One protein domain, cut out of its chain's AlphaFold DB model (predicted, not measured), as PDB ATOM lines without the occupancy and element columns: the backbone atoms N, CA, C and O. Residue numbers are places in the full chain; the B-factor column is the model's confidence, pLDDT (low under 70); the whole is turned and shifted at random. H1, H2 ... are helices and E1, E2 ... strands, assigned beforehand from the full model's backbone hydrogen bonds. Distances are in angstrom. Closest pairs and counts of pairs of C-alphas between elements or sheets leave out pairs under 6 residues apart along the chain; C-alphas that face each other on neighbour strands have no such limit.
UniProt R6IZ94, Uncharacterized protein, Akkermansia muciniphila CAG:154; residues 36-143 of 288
ATOM      1  N   ILE A  36     -36.453 -47.201  23.031       82.88
ATOM      2  CA  ILE A  36     -37.181 -46.185  23.790       82.88
ATOM      3  C   ILE A  36     -36.242 -45.042  24.109       82.88
ATOM      4  O   ILE A  36     -35.156 -45.246  24.636       82.88
ATOM      5  N   LYS A  37     -36.651 -43.827  23.756       85.81
ATOM      6  CA  LYS A  37     -35.916 -42.611  24.076       85.81
ATOM      7  C   LYS A  37     -36.640 -41.867  25.185       85.81
ATOM      8  O   LYS A  37     -37.797 -41.491  25.011       85.81
ATOM      9  N   LEU A  38     -35.953 -41.640  26.299       89.31
ATOM     10  CA  LEU A  38     -36.469 -40.945  27.478       89.31
ATOM     11  C   LEU A  38     -35.337 -40.119  28.094       89.31
ATOM     12  O   LEU A  38     -34.243 -40.642  28.290       89.31
ATOM     13  N   ASN A  39     -35.596 -38.843  28.399       81.38
ATOM     14  CA  ASN A  39     -34.592 -37.903  28.924       81.38
ATOM     15  C   ASN A  39     -33.307 -37.870  28.078       81.38
ATOM     16  O   ASN A  39     -32.204 -37.957  28.604       81.38
ATOM     17  N   GLU A  40     -33.466 -37.812  26.752       77.50
ATOM     18  CA  GLU A  40     -32.384 -37.818  25.748       77.50
ATOM     19  C   GLU A  40     -31.569 -39.119  25.636       77.50
ATOM     20  O   GLU A  40     -30.968 -39.356  24.587       77.50
ATOM     21  N   ALA A  41     -31.631 -40.002  26.633       78.38
ATOM     22  CA  ALA A  41     -31.051 -41.338  26.588       78.38
ATOM     23  C   ALA A  41     -31.871 -42.276  25.691       78.38
ATOM     24  O   ALA A  41     -33.098 -42.178  25.620       78.38
ATOM     25  N   ILE A  42     -31.181 -43.198  25.014       76.81
ATOM     26  CA  ILE A  42     -31.784 -44.238  24.175       76.81
ATOM     27  C   ILE A  42     -31.538 -45.592  24.837       76.81
ATOM     28  O   ILE A  42     -30.393 -45.989  25.045       76.81
ATOM     29  N   TYR A  43     -32.626 -46.299  25.119       74.19
ATOM     30  CA  TYR A  43     -32.648 -47.636  25.689       74.19
ATOM     31  C   TYR A  43     -32.874 -48.652  24.568       74.19
ATOM     32  O   TYR A  43     -33.855 -48.568  23.816       74.19
ATOM     33  N   SER A  44     -31.930 -49.581  24.426       64.62
ATOM     34  CA  SER A  44     -31.952 -50.599  23.377       64.62
ATOM     35  C   SER A  44     -33.028 -51.648  23.653       64.62
ATOM     36  O   SER A  44     -33.157 -52.092  24.790       64.62
ATOM     37  N   PRO A  45     -33.746 -52.130  22.624       60.06
ATOM     38  CA  PRO A  45     -34.780 -53.147  22.804       60.06
ATOM     39  C   PRO A  45     -34.244 -54.480  23.345       60.06
ATOM     40  O   PRO A  45     -34.989 -55.183  24.010       60.06
ATOM     41  N   SER A  46     -32.972 -54.819  23.090       55.72
ATOM     42  CA  SER A  46     -32.319 -56.027  23.627       55.72
ATOM     43  C   SER A  46     -32.180 -56.017  25.148       55.72
ATOM     44  O   SER A  46     -32.124 -57.072  25.764       55.72
ATOM     45  N   ASP A  47     -32.130 -54.823  25.732       63.69
ATOM     46  CA  ASP A  47     -31.828 -54.605  27.145       63.69
ATOM     47  C   ASP A  47     -33.111 -54.262  27.923       63.69
ATOM     48  O   ASP A  47     -33.075 -54.036  29.133       63.69
ATOM     49  N   ILE A  48     -34.251 -54.181  27.222       65.69
ATOM     50  CA  ILE A  48     -35.560 -53.817  27.755       65.69
ATOM     51  C   ILE A  48     -36.420 -55.070  27.934       65.69
ATOM     52  O   ILE A  48     -36.682 -55.813  26.994       65.69
ATOM     53  N   THR A  49     -36.973 -55.232  29.131       72.62
ATOM     54  CA  THR A  49     -38.091 -56.138  29.407       72.62
ATOM     55  C   THR A  49     -39.366 -55.325  29.607       72.62
ATOM     56  O   THR A  49     -39.407 -54.400  30.421       72.62
ATOM     57  N   ILE A  50     -40.425 -55.673  28.876       74.62
ATOM     58  CA  ILE A  50     -41.761 -55.095  29.056       74.62
ATOM     59  C   ILE A  50     -42.569 -56.036  29.952       74.62
ATOM     60  O   ILE A  50     -43.091 -57.041  29.482       74.62
ATOM     61  N   GLU A  51     -42.669 -55.716  31.243       78.56
ATOM     62  CA  GLU A  51     -43.461 -56.506  32.204       78.56
ATOM     63  C   GLU A  51     -44.963 -56.275  32.016       78.56
ATOM     64  O   GLU A  51     -45.781 -57.160  32.263       78.56
ATOM     65  N   ARG A  52     -45.342 -55.067  31.586       77.69
ATOM     66  CA  ARG A  52     -46.740 -54.701  31.358       77.69
ATOM     67  C   ARG A  52     -46.851 -53.655  30.266       77.69
ATOM     68  O   ARG A  52     -46.210 -52.610  30.348       77.69
ATOM     69  N   TYR A  53     -47.719 -53.910  29.295       84.06
ATOM     70  CA  TYR A  53     -48.140 -52.929  28.306       84.06
ATOM     71  C   TYR A  53     -49.630 -53.093  28.021       84.06
ATOM     72  O   TYR A  53     -50.057 -54.119  27.501       84.06
ATOM     73  N   GLU A  54     -50.421 -52.092  28.394       85.25
ATOM     74  CA  GLU A  54     -51.873 -52.085  28.193       85.25
ATOM     75  C   GLU A  54     -52.261 -50.808  27.441       85.25
ATOM     76  O   GLU A  54     -52.450 -49.767  28.083       85.25
ATOM     77  N   PRO A  55     -52.317 -50.842  26.099       89.69
ATOM     78  CA  PRO A  55     -52.767 -49.707  25.308       89.69
ATOM     79  C   PRO A  55     -54.288 -49.521  25.433       89.69
ATOM     80  O   PRO A  55     -55.054 -50.478  25.356       89.69
ATOM     81  N   ASP A  56     -54.728 -48.273  25.588       91.88
ATOM     82  CA  ASP A  56     -56.131 -47.851  25.534       91.88
ATOM     83  C   ASP A  56     -56.235 -46.498  24.821       91.88
ATOM     84  O   ASP A  56     -55.714 -45.478  25.289       91.88
ATOM     85  N   LYS A  57     -56.915 -46.484  23.669       94.00
ATOM     86  CA  LYS A  57     -57.045 -45.320  22.775       94.00
ATOM     87  C   LYS A  57     -55.679 -44.716  22.438       94.00
ATOM     88  O   LYS A  57     -54.926 -45.327  21.690       94.00
ATOM     89  N   ASN A  58     -55.367 -43.528  22.950       95.69
ATOM     90  CA  ASN A  58     -54.104 -42.811  22.765       95.69
ATOM     91  C   ASN A  58     -53.182 -42.902  23.992       95.69
ATOM     92  O   ASN A  58     -52.217 -42.151  24.098       95.69
ATOM     93  N   THR A  59     -53.475 -43.785  24.942       97.06
ATOM     94  CA  THR A  59     -52.698 -43.959  26.171       97.06
ATOM     95  C   THR A  59     -52.223 -45.394  26.323       97.06
ATOM     96  O   THR A  59     -52.746 -46.296  25.674       97.06
ATOM     97  N   ALA A  60     -51.227 -45.625  27.172       95.56
ATOM     98  CA  ALA A  60     -50.875 -46.967  27.613       95.56
ATOM     99  C   ALA A  60     -50.392 -46.977  29.062       95.56
ATOM    100  O   ALA A  60     -49.709 -46.051  29.512       95.56
ATOM    101  N   ARG A  61     -50.708 -48.056  29.780       95.19
ATOM    102  CA  ARG A  61     -50.073 -48.374  31.063       95.19
ATOM    103  C   ARG A  61     -48.831 -49.212  30.809       95.19
ATOM    104  O   ARG A  61     -48.927 -50.258  30.170       95.19
ATOM    105  N   LEU A  62     -47.689 -48.749  31.306       91.62
ATOM    106  CA  LEU A  62     -46.380 -49.331  31.020       91.62
ATOM    107  C   LEU A  62     -45.619 -49.663  32.307       91.62
ATOM    108  O   LEU A  62     -45.483 -48.814  33.189       91.62
ATOM    109  N   ILE A  63     -45.094 -50.884  32.385       86.56
ATOM    110  CA  ILE A  63     -44.003 -51.253  33.290       86.56
ATOM    111  C   ILE A  63     -42.871 -51.787  32.424       86.56
ATOM    112  O   ILE A  63     -43.040 -52.762  31.690       86.56
ATOM    113  N   MET A  64     -41.729 -51.117  32.505       87.50
ATOM    114  CA  MET A  64     -40.518 -51.485  31.787       87.50
ATOM    115  C   MET A  64     -39.379 -51.668  32.779       87.50
ATOM    116  O   MET A  64     -39.180 -50.816  33.648       87.50
ATOM    117  N   ARG A  65     -38.588 -52.718  32.576       84.19
ATOM    118  CA  ARG A  65     -37.256 -52.874  33.158       84.19
ATOM    119  C   ARG A  65     -36.206 -52.735  32.069       84.19
ATOM    120  O   ARG A  65     -36.412 -53.179  30.945       84.19
ATOM    121  N   TYR A  66     -35.083 -52.145  32.423       79.88
ATOM    122  CA  TYR A  66     -33.880 -52.102  31.616       79.88
ATOM    123  C   TYR A  66     -32.739 -52.682  32.441       79.88
ATOM    124  O   TYR A  66     -32.643 -52.406  33.637       79.88
ATOM    125  N   SER A  67     -31.889 -53.494  31.827       75.50
ATOM    126  CA  SER A  67     -30.705 -54.048  32.477       75.50
ATOM    127  C   SER A  67     -29.610 -54.223  31.442       75.50
ATOM    128  O   SER A  67     -29.843 -54.813  30.393       75.50
ATOM    129  N   LYS A  68     -28.431 -53.687  31.752       67.88
ATOM    130  CA  LYS A  68     -27.240 -53.765  30.919       67.88
ATOM    131  C   LYS A  68     -25.996 -53.863  31.793       67.88
ATOM    132  O   LYS A  68     -25.691 -52.941  32.541       67.88
ATOM    133  N   GLN A  69     -25.212 -54.919  31.670       60.06
ATOM    134  CA  GLN A  69     -23.878 -55.038  32.222       60.06
ATOM    135  C   GLN A  69     -22.838 -54.705  31.170       60.06
ATOM    136  O   GLN A  69     -22.786 -55.233  30.061       60.06
ATOM    137  N   LEU A  70     -22.008 -53.747  31.555       55.09
ATOM    138  CA  LEU A  70     -20.965 -53.170  30.732       55.09
ATOM    139  C   LEU A  70     -19.677 -53.985  30.874       55.09
ATOM    140  O   LEU A  70     -18.940 -54.154  29.909       55.09
ATOM    141  N   MET A  71     -19.403 -54.497  32.081       47.84
ATOM    142  CA  MET A  71     -18.242 -55.328  32.405       47.84
ATOM    143  C   MET A  71     -18.550 -56.246  33.600       47.84
ATOM    144  O   MET A  71     -19.489 -55.985  34.355       47.84
ATOM    145  N   PRO A  72     -17.726 -57.279  33.867       46.47
ATOM    146  CA  PRO A  72     -17.775 -57.997  35.136       46.47
ATOM    147  C   PRO A  72     -17.594 -56.999  36.294       46.47
ATOM    148  O   PRO A  72     -16.505 -56.455  36.471       46.47
ATOM    149  N   ARG A  73     -18.658 -56.766  37.080       60.84
ATOM    150  CA  ARG A  73     -18.774 -55.756  38.166       60.84
ATOM    151  C   ARG A  73     -19.098 -54.315  37.742       60.84
ATOM    152  O   ARG A  73     -18.905 -53.407  38.556       60.84
ATOM    153  N   ILE A  74     -19.567 -54.101  36.515       60.72
ATOM    154  CA  ILE A  74     -20.174 -52.836  36.089       60.72
ATOM    155  C   ILE A  74     -21.515 -53.140  35.429       60.72
ATOM    156  O   ILE A  74     -21.537 -53.732  34.351       60.72
ATOM    157  N   SER A  75     -22.611 -52.735  36.060       70.44
ATOM    158  CA  SER A  75     -23.957 -52.891  35.510       70.44
ATOM    159  C   SER A  75     -24.817 -51.672  35.753       70.44
ATOM    160  O   SER A  75     -24.634 -50.947  36.721       70.44
ATOM    161  N   GLU A  76     -25.774 -51.481  34.868       75.50
ATOM    162  CA  GLU A  76     -26.816 -50.481  34.941       75.50
ATOM    163  C   GLU A  76     -28.152 -51.210  34.873       75.50
ATOM    164  O   GLU A  76     -28.340 -52.149  34.095       75.50
ATOM    165  N   ALA A  77     -29.093 -50.780  35.690       85.31
ATOM    166  CA  ALA A  77     -30.479 -51.159  35.577       85.31
ATOM    167  C   ALA A  77     -31.338 -49.905  35.666       85.31
ATOM    168  O   ALA A  77     -30.968 -48.902  36.275       85.31
ATOM    169  N   ALA A  78     -32.495 -49.949  35.030       90.12
ATOM    170  CA  ALA A  78     -33.487 -48.908  35.172       90.12
ATOM    171  C   ALA A  78     -34.890 -49.500  35.158       90.12
ATOM    172  O   ALA A  78     -35.116 -50.641  34.759       90.12
ATOM    173  N   SER A  79     -35.858 -48.746  35.653       92.56
ATOM    174  CA  SER A  79     -37.257 -49.147  35.670       92.56
ATOM    175  C   SER A  79     -38.153 -47.940  35.475       92.56
ATOM    176  O   SER A  79     -38.070 -46.969  36.227       92.56
ATOM    177  N   LEU A  80     -39.037 -48.018  34.483       95.25
ATOM    178  CA  LEU A  80     -40.101 -47.044  34.273       95.25
ATOM    179  C   LEU A  80     -41.396 -47.609  34.851       95.25
ATOM    180  O   LEU A  80     -41.929 -48.602  34.353       95.25
ATOM    181  N   THR A  81     -41.885 -46.974  35.913       96.00
ATOM    182  CA  THR A  81     -43.057 -47.422  36.674       96.00
ATOM    183  C   THR A  81     -43.877 -46.219  37.146       96.00
ATOM    184  O   THR A  81     -43.524 -45.073  36.894       96.00
ATOM    185  N   GLY A  82     -44.987 -46.453  37.833       93.81
ATOM    186  CA  GLY A  82     -45.755 -45.444  38.563       93.81
ATOM    187  C   GLY A  82     -45.426 -45.391  40.061       93.81
ATOM    188  O   GLY A  82     -46.119 -44.690  40.799       93.81
ATOM    189  N   ALA A  83     -44.434 -46.151  40.540       90.19
ATOM    190  CA  ALA A  83     -44.026 -46.152  41.946       90.19
ATOM    191  C   ALA A  83     -43.180 -44.916  42.267       90.19
ATOM    192  O   ALA A  83     -42.262 -44.587  41.529       90.19
ATOM    193  N   ALA A  84     -43.472 -44.217  43.363       88.12
ATOM    194  CA  ALA A  84     -42.786 -42.970  43.726       88.12
ATOM    195  C   ALA A  84     -41.579 -43.167  44.664       88.12
ATOM    196  O   ALA A  84     -40.909 -42.195  45.003       88.12
ATOM    197  N   THR A  85     -41.311 -44.402  45.093       87.25
ATOM    198  CA  THR A  85     -40.231 -44.769  46.022       87.25
ATOM    199  C   THR A  85     -39.428 -45.937  45.460       87.25
ATOM    200  O   THR A  85     -39.953 -46.703  44.653       87.25
ATOM    201  N   THR A  86     -38.174 -46.086  45.891       84.38
ATOM    202  CA  THR A  86     -37.322 -47.232  45.527       84.38
ATOM    203  C   THR A  86     -37.942 -48.550  45.993       84.38
ATOM    204  O   THR A  86     -38.123 -49.452  45.187       84.38
ATOM    205  N   GLU A  87     -38.397 -48.628  47.247       84.31
ATOM    206  CA  GLU A  87     -39.111 -49.797  47.790       84.31
ATOM    207  C   GLU A  87     -40.311 -50.200  46.918       84.31
ATOM    208  O   GLU A  87     -40.461 -51.368  46.561       84.31
ATOM    209  N   GLY A  88     -41.112 -49.222  46.482       83.81
ATOM    210  CA  GLY A  88     -42.290 -49.460  45.648       83.81
ATOM    211  C   GLY A  88     -41.976 -50.005  44.250       83.81
ATOM    212  O   GLY A  88     -42.847 -50.588  43.609       83.81
ATOM    213  N   VAL A  89     -40.746 -49.831  43.754       83.12
ATOM    214  CA  VAL A  89     -40.292 -50.359  42.452       83.12
ATOM    215  C   VAL A  89     -40.048 -51.874  42.508       83.12
ATOM    216  O   VAL A  89     -40.108 -52.533  41.461       83.12
ATOM    217  N   HIS A  90     -39.803 -52.420  43.705       81.88
ATOM    218  CA  HIS A  90     -39.519 -53.839  43.954       81.88
ATOM    219  C   HIS A  90     -40.722 -54.622  44.505       81.88
ATOM    220  O   HIS A  90     -40.609 -55.822  44.747       81.88
ATOM    221  N   GLU A  91     -41.871 -53.973  44.708       83.81
ATOM    222  CA  GLU A  91     -43.101 -54.649  45.127       83.81
ATOM    223  C   GLU A  91     -43.581 -55.660  44.074       83.81
ATOM    224  O   GLU A  91     -43.451 -55.446  42.873       83.81
ATOM    225  N   GLU A  92     -44.240 -56.735  44.511       78.50
ATOM    226  CA  GLU A  92     -44.825 -57.738  43.604       78.50
ATOM    227  C   GLU A  92     -45.882 -57.128  42.658       78.50
ATOM    228  O   GLU A  92     -46.069 -57.579  41.530       78.50
ATOM    229  N   LYS A  93     -46.578 -56.074  43.106       85.75
ATOM    230  CA  LYS A  93     -47.639 -55.386  42.352       85.75
ATOM    231  C   LYS A  93     -47.318 -53.911  42.138       85.75
ATOM    232  O   LYS A  93     -48.019 -53.028  42.632       85.75
ATOM    233  N   VAL A  94     -46.287 -53.649  41.343       90.00
ATOM    234  CA  VAL A  94     -45.876 -52.285  40.989       90.00
ATOM    235  C   VAL A  94     -46.961 -51.559  40.183       90.00
ATOM    236  O   VAL A  94     -47.578 -52.108  39.263       90.00
ATOM    237  N   LYS A  95     -47.190 -50.279  40.498       92.88
ATOM    238  CA  LYS A  95     -48.069 -49.408  39.702       92.88
ATOM    239  C   LYS A  95     -47.429 -49.110  38.337       92.88
ATOM    240  O   LYS A  95     -46.238 -48.817  38.300       92.88
ATOM    241  N   PRO A  96     -48.180 -49.119  37.225       95.44
ATOM    242  CA  PRO A  96     -47.642 -48.757  35.915       95.44
ATOM    243  C   PRO A  96     -47.487 -47.240  35.742       95.44
ATOM    244  O   PRO A  96     -48.264 -46.462  36.297       95.44
ATOM    245  N   ALA A  97     -46.516 -46.833  34.923       97.69
ATOM    246  CA  ALA A  97     -46.437 -45.480  34.381       97.69
ATOM    247  C   ALA A  97     -47.560 -45.257  33.353       97.69
ATOM    248  O   ALA A  97     -48.032 -46.207  32.721       97.69
ATOM    249  N   LEU A  98     -47.966 -44.001  33.161       98.25
ATOM    250  CA  LEU A  98     -48.927 -43.609  32.133       98.25
ATOM    251  C   LEU A  98     -48.196 -42.956  30.964       98.25
ATOM    252  O   LEU A  98     -47.586 -41.901  31.126       98.25
ATOM    253  N   VAL A  99     -48.308 -43.554  29.784       97.94
ATOM    254  CA  VAL A  99     -47.836 -42.987  28.519       97.94
ATOM    255  C   VAL A  99     -49.031 -42.410  27.767       97.94
ATOM    256  O   VAL A  99     -50.061 -43.069  27.660       97.94
ATOM    257  N   THR A 100     -48.895 -41.200  27.231       97.62
ATOM    258  CA  THR A 100     -49.879 -40.569  26.341       97.62
ATOM    259  C   THR A 100     -49.224 -40.296  24.998       97.62
ATOM    260  O   THR A 100     -48.280 -39.515  24.910       97.62
ATOM    261  N   PHE A 101     -49.710 -40.941  23.946       96.81
ATOM    262  CA  PHE A 101     -49.217 -40.780  22.585       96.81
ATOM    263  C   PHE A 101     -49.808 -39.511  21.970       96.81
ATOM    264  O   PHE A 101     -51.017 -39.281  22.015       96.81
ATOM    265  N   THR A 102     -48.939 -38.671  21.413       95.19
ATOM    266  CA  THR A 102     -49.294 -37.349  20.874       95.19
ATOM    267  C   THR A 102     -48.957 -37.197  19.397       95.19
ATOM    268  O   THR A 102     -49.417 -36.251  18.763       95.19
ATOM    269  N   GLY A 103     -48.177 -38.117  18.829       93.25
ATOM    270  CA  GLY A 103     -47.908 -38.123  17.400       93.25
ATOM    271  C   GLY A 103     -47.260 -39.409  16.915       93.25
ATOM    272  O   GLY A 103     -46.625 -40.142  17.673       93.25
ATOM    273  N   GLN A 104     -47.391 -39.650  15.618       92.50
ATOM    274  CA  GLN A 104     -46.681 -40.706  14.917       92.50
ATOM    275  C   GLN A 104     -46.057 -40.129  13.647       92.50
ATOM    276  O   GLN A 104     -46.743 -39.530  12.821       92.50
ATOM    277  N   LYS A 105     -44.749 -40.331  13.469       86.62
ATOM    278  CA  LYS A 105     -44.033 -39.992  12.236       86.62
ATOM    279  C   LYS A 105     -43.291 -41.221  11.726       86.62
ATOM    280  O   LYS A 105     -42.219 -41.571  12.218       86.62
ATOM    281  N   GLY A 106     -43.872 -41.878  10.723       84.62
ATOM    282  CA  GLY A 106     -43.372 -43.160  10.228       84.62
ATOM    283  C   GLY A 106     -43.339 -44.201  11.352       84.62
ATOM    284  O   GLY A 106     -44.371 -44.511  11.942       84.62
ATOM    285  N   ARG A 107     -42.139 -44.697  11.663       76.50
ATOM    286  CA  ARG A 107     -41.870 -45.706  12.704       76.50
ATOM    287  C   ARG A 107     -41.705 -45.143  14.119       76.50
ATOM    288  O   ARG A 107     -41.405 -45.891  15.041       76.50
ATOM    289  N   VAL A 108     -41.800 -43.826  14.287       86.25
ATOM    290  CA  VAL A 108     -41.604 -43.176  15.585       86.25
ATOM    291  C   VAL A 108     -42.956 -42.790  16.152       86.25
ATOM    292  O   VAL A 108     -43.648 -41.954  15.571       86.25
ATOM    293  N   TYR A 109     -43.307 -43.386  17.286       92.44
ATOM    294  CA  TYR A 109     -44.417 -42.943  18.120       92.44
ATOM    295  C   TYR A 109     -43.863 -42.013  19.192       92.44
ATOM    296  O   TYR A 109     -42.979 -42.390  19.960       92.44
ATOM    297  N   SER A 110     -44.370 -40.790  19.241       95.50
ATOM    298  CA  SER A 110     -43.973 -39.769  20.205       95.50
ATOM    299  C   SER A 110     -45.096 -39.538  21.206       95.50
ATOM    300  O   SER A 110     -46.281 -39.633  20.874       95.50
ATOM    301  N   GLY A 111     -44.723 -39.223  22.437       96.00
ATOM    302  CA  GLY A 111     -45.679 -38.986  23.500       96.00
ATOM    303  C   GLY A 111     -45.062 -38.330  24.721       96.00
ATOM    304  O   GLY A 111     -43.916 -37.870  24.713       96.00
ATOM    305  N   THR A 112     -45.848 -38.322  25.786       97.38
ATOM    306  CA  THR A 112     -45.424 -37.941  27.128       97.38
ATOM    307  C   THR A 112     -45.592 -39.114  28.083       97.38
ATOM    308  O   THR A 112     -46.426 -39.994  27.865       97.38
ATOM    309  N   VAL A 113     -44.799 -39.144  29.151       97.75
ATOM    310  CA  VAL A 113     -44.899 -40.146  30.211       97.75
ATOM    311  C   VAL A 113     -44.973 -39.491  31.586       97.75
ATOM    312  O   VAL A 113     -44.248 -38.544  31.893       97.75
ATOM    313  N   SER A 114     -45.866 -40.012  32.422       97.56
ATOM    314  CA  SER A 114     -46.001 -39.661  33.832       97.56
ATOM    315  C   SER A 114     -45.819 -40.902  34.700       97.56
ATOM    316  O   SER A 114     -46.417 -41.948  34.443       97.56
ATOM    317  N   GLY A 115     -44.986 -40.786  35.730       96.12
ATOM    318  CA  GLY A 115     -44.580 -41.902  36.579       96.12
ATOM    319  C   GLY A 115     -43.240 -41.608  37.240       96.12
ATOM    320  O   GLY A 115     -42.954 -40.467  37.597       96.12
ATOM    321  N   SER A 116     -42.403 -42.626  37.352       95.69
ATOM    322  CA  SER A 116     -41.070 -42.536  37.920       95.69
ATOM    323  C   SER A 116     -40.100 -43.393  37.132       95.69
ATOM    324  O   SER A 116     -40.419 -44.506  36.709       95.69
ATOM    325  N   PHE A 117     -38.895 -42.866  36.983       94.81
ATOM    326  CA  PHE A 117     -37.762 -43.557  36.409       94.81
ATOM    327  C   PHE A 117     -36.744 -43.828  37.508       94.81
ATOM    328  O   PHE A 117     -36.110 -42.902  38.019       94.81
ATOM    329  N   TYR A 118     -36.651 -45.086  37.913       93.81
ATOM    330  CA  TYR A 118     -35.616 -45.566  38.818       93.81
ATOM    331  C   TYR A 118     -34.409 -46.011  37.996       93.81
ATOM    332  O   TYR A 118     -34.585 -46.685  36.987       93.81
ATOM    333  N   CYS A 119     -33.211 -45.653  38.436       90.62
ATOM    334  CA  CYS A 119     -31.945 -46.123  37.897       90.62
ATOM    335  C   CYS A 119     -31.107 -46.674  39.045       90.62
ATOM    336  O   CYS A 119     -30.993 -46.013  40.078       90.62
ATOM    337  N   SER A 120     -30.457 -47.810  38.830       87.75
ATOM    338  CA  SER A 120     -29.341 -48.260  39.649       87.75
ATOM    339  C   SER A 120     -28.121 -48.509  38.785       87.75
ATOM    340  O   SER A 120     -28.206 -48.990  37.655       87.75
ATOM    341  N   SER A 121     -26.962 -48.153  39.315       83.31
ATOM    342  CA  SER A 121     -25.686 -48.521  38.729       83.31
ATOM    343  C   SER A 121     -24.838 -49.209  39.780       83.31
ATOM    344  O   SER A 121     -24.734 -48.764  40.918       83.31
ATOM    345  N   PHE A 122     -24.227 -50.315  39.391       75.50
ATOM    346  CA  PHE A 122     -23.268 -51.027  40.204       75.50
ATOM    347  C   PHE A 122     -21.893 -50.832  39.591       75.50
ATOM    348  O   PHE A 122     -21.654 -51.232  38.455       75.50
ATOM    349  N   TYR A 123     -20.972 -50.246  40.345       74.38
ATOM    350  CA  TYR A 123     -19.596 -50.035  39.926       74.38
ATOM    351  C   TYR A 123     -18.636 -50.540  41.001       74.38
ATOM    352  O   TYR A 123     -18.483 -49.944  42.068       74.38
ATOM    353  N   ARG A 124     -17.950 -51.654  40.709       72.88
ATOM    354  CA  ARG A 124     -16.881 -52.229  41.550       72.88
ATOM    355  C   ARG A 124     -17.271 -52.399  43.030       72.88
ATOM    356  O   ARG A 124     -16.473 -52.090  43.913       72.88
ATOM    357  N   GLY A 125     -18.470 -52.914  43.307       70.94
ATOM    358  CA  GLY A 125     -18.929 -53.146  44.684       70.94
ATOM    359  C   GLY A 125     -19.660 -51.967  45.322       70.94
ATOM    360  O   GLY A 125     -20.035 -52.068  46.485       70.94
ATOM    361  N   LYS A 126     -19.849 -50.862  44.594       74.31
ATOM    362  CA  LYS A 126     -20.680 -49.736  45.025       74.31
ATOM    363  C   LYS A 126     -21.936 -49.683  44.178       74.31
ATOM    364  O   LYS A 126     -21.835 -49.728  42.956       74.31
ATOM    365  N   GLU A 127     -23.074 -49.570  44.839       83.31
ATOM    366  CA  GLU A 127     -24.369 -49.358  44.211       83.31
ATOM    367  C   GLU A 127     -24.769 -47.895  44.395       83.31
ATOM    368  O   GLU A 127     -24.632 -47.343  45.488       83.31
ATOM    369  N   ASP A 128     -25.186 -47.259  43.306       86.81
ATOM    370  CA  ASP A 128     -25.768 -45.922  43.299       86.81
ATOM    371  C   ASP A 128     -27.177 -46.021  42.727       86.81
ATOM    372  O   ASP A 128     -27.364 -46.541  41.624       86.81
ATOM    373  N   GLU A 129     -28.152 -45.534  43.484       89.69
ATOM    374  CA  GLU A 129     -29.567 -45.614  43.152       89.69
ATOM    375  C   GLU A 129     -30.179 -44.223  43.097       89.69
ATOM    376  O   GLU A 129     -29.944 -43.363  43.951       89.69
ATOM    377  N   LYS A 130     -31.040 -44.007  42.108       91.19
ATOM    378  CA  LYS A 130     -31.747 -42.746  41.943       91.19
ATOM    379  C   LYS A 130     -33.145 -42.991  41.418       91.19
ATOM    380  O   LYS A 130     -33.335 -43.722  40.454       91.19
ATOM    381  N   ILE A 131     -34.117 -42.281  41.981       91.75
ATOM    382  CA  ILE A 131     -35.460 -42.184  41.416       91.75
ATOM    383  C   ILE A 131     -35.723 -40.763  40.919       91.75
ATOM    384  O   ILE A 131     -35.438 -39.779  41.600       91.75
ATOM    385  N   THR A 132     -36.251 -40.655  39.704       93.50
ATOM    386  CA  THR A 132     -36.643 -39.391  39.078       93.50
ATOM    387  C   THR A 132     -38.137 -39.425  38.802       93.50
ATOM    388  O   THR A 132     -38.609 -40.296  38.077       93.50
ATOM    389  N   ILE A 133     -38.889 -38.479  39.363       95.00
ATOM    390  CA  ILE A 133     -40.328 -38.361  39.105       95.00
ATOM    391  C   ILE A 133     -40.536 -37.679  37.752       95.00
ATOM    392  O   ILE A 133     -40.057 -36.566  37.541       95.00
ATOM    393  N   LEU A 134     -41.272 -38.335  36.860       95.88
ATOM    394  CA  LEU A 134     -41.590 -37.845  35.523       95.88
ATOM    395  C   LEU A 134     -42.987 -37.222  35.526       95.88
ATOM    396  O   LEU A 134     -43.960 -37.865  35.934       95.88
ATOM    397  N   LYS A 135     -43.100 -35.980  35.049       95.19
ATOM    398  CA  LYS A 135     -44.371 -35.251  34.949       95.19
ATOM    399  C   LYS A 135     -44.598 -34.814  33.509       95.19
ATOM    400  O   LYS A 135     -44.266 -33.694  33.140       95.19
ATOM    401  N   ASN A 136     -45.203 -35.698  32.717       94.69
ATOM    402  CA  ASN A 136     -45.402 -35.517  31.277       94.69
ATOM    403  C   ASN A 136     -44.089 -35.308  30.507       94.69
ATOM    404  O   ASN A 136     -44.032 -34.518  29.567       94.69
ATOM    405  N   GLU A 137     -43.046 -36.042  30.892       96.69
ATOM    406  CA  GLU A 137     -41.751 -35.979  30.218       96.69
ATOM    407  C   GLU A 137     -41.829 -36.589  28.824       96.69
ATOM    408  O   GLU A 137     -42.596 -37.523  28.580       96.69
ATOM    409  N   LYS A 138     -41.030 -36.070  27.892       96.00
ATOM    410  CA  LYS A 138     -41.036 -36.551  26.510       96.00
ATOM    411  C   LYS A 138     -40.521 -37.991  26.436       96.00
ATOM    412  O   LYS A 138     -39.441 -38.301  26.936       96.00
ATOM    413  N   ILE A 139     -41.258 -38.835  25.719       96.25
ATOM    414  CA  ILE A 139     -40.862 -40.207  25.399       96.25
ATOM    415  C   ILE A 139     -41.083 -40.488  23.910       96.25
ATOM    416  O   ILE A 139     -42.047 -40.012  23.305       96.25
ATOM    417  N   GLU A 140     -40.182 -41.254  23.302       93.25
ATOM    418  CA  GLU A 140     -40.336 -41.744  21.930       93.25
ATOM    419  C   GLU A 140     -40.121 -43.257  21.885       93.25
ATOM    420  O   GLU A 140     -39.198 -43.782  22.504       93.25
ATOM    421  N   PHE A 141     -40.960 -43.945  21.115       86.75
ATOM    422  CA  PHE A 141     -40.841 -45.359  20.783       86.75
ATOM    423  C   PHE A 141     -40.456 -45.442  19.313       86.75
ATOM    424  O   PHE A 141     -41.221 -45.054  18.425       86.75
ATOM    425  N   ILE A 142     -39.237 -45.897  19.057       79.94
ATOM    426  CA  ILE A 142     -38.638 -45.955  17.730       79.94
ATOM    427  C   ILE A 142     -38.687 -47.411  17.290       79.94
ATOM    428  O   ILE A 142     -37.855 -48.228  17.691       79.94
ATOM    429  N   PHE A 143     -39.686 -47.735  16.476       71.31
ATOM    430  CA  PHE A 143     -39.821 -49.069  15.918       71.31
ATOM    431  C   PHE A 143     -38.750 -49.311  14.852       71.31
ATOM    432  O   PHE A 143     -38.294 -48.372  14.189       71.31
TER     433      PHE A 143
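Overview. This is residues 36 to 143 of the 288 residues of an uncharacterized protein of Akkermansia muciniphila CAG:154 (UniProt R6IZ94). One twisted antiparallel sheet is folded into a V: E4, E5 and the adjoining parts of E7 and E8 make one wing, and E6 with the other parts of E7 and E8 makes the other. The small hairpin E1 and E2 extends the second wing into the mouth of the V, and short H1 sits outside the bend. The printed part has 108 residues, with one named helix and eight named strands; along the chain E1 to E5 come before H1, and E6 to E8 follow it; the class is mostly strand, and the sheet is branched, with E4 and E7 each having three or more neighbours. The whole is compact, with a radius of gyration of the C-alphas of 14.0 A, and elongated, spanning 44 by 28 by 21 A.

Arrangement. E7, residues 108 to 123, bends by 100 degrees at residue 111. E8, residues 126 to 142, forms a hairpin with it, N 117 and O 132 being 2.8 A apart, within hydrogen-bond range. On the other side of E7 are E5, residues 74 to 81, with N 77 to O 120 at 2.8 A, and E6, residues 97 to 105, with N 100 to O 112 at 2.8 A. E4, residues 59 to 71, pairs with E5, N 66 to O 78 at 2.8 A, and with E6, N 60 to O 99 at 2.9 A. E3, residues 48 to 56, is an edge strand beside E4, N 54 to O 61 at 3.0 A. E3 E4 E5 and E6 E7 E8 are meanders, each strand the antiparallel neighbour of the one before. E1, residues 36 to 38, is the antiparallel neighbour of E8, N 37 to O 140 at 2.8 A, and on its other side forms a hairpin with the edge strand E2, residues 41 to 43, N 43 to O 36 at 2.8 A. H1, residues 86 to 89, only grazes the sheet; too short for an O i to N i+4 pair, it has its 1 O i to N i+3 pair within range.

Along the chain. E1 begins at C-alpha 36, (-37.181, -46.185, 23.790). E4 is 36.8 A long, E7 33.5 A and E8 32.9 A, ending at C-alpha 142, (-38.638, -45.955, 17.730).

Size, cuts and confidence. The C-alphas of Lys 57 and Arg 124, the farthest apart, are 44.9 A apart. The printed part has no cut and no long link. The model's pLDDT is under 70 at residues 44 to 48 and 68 to 74.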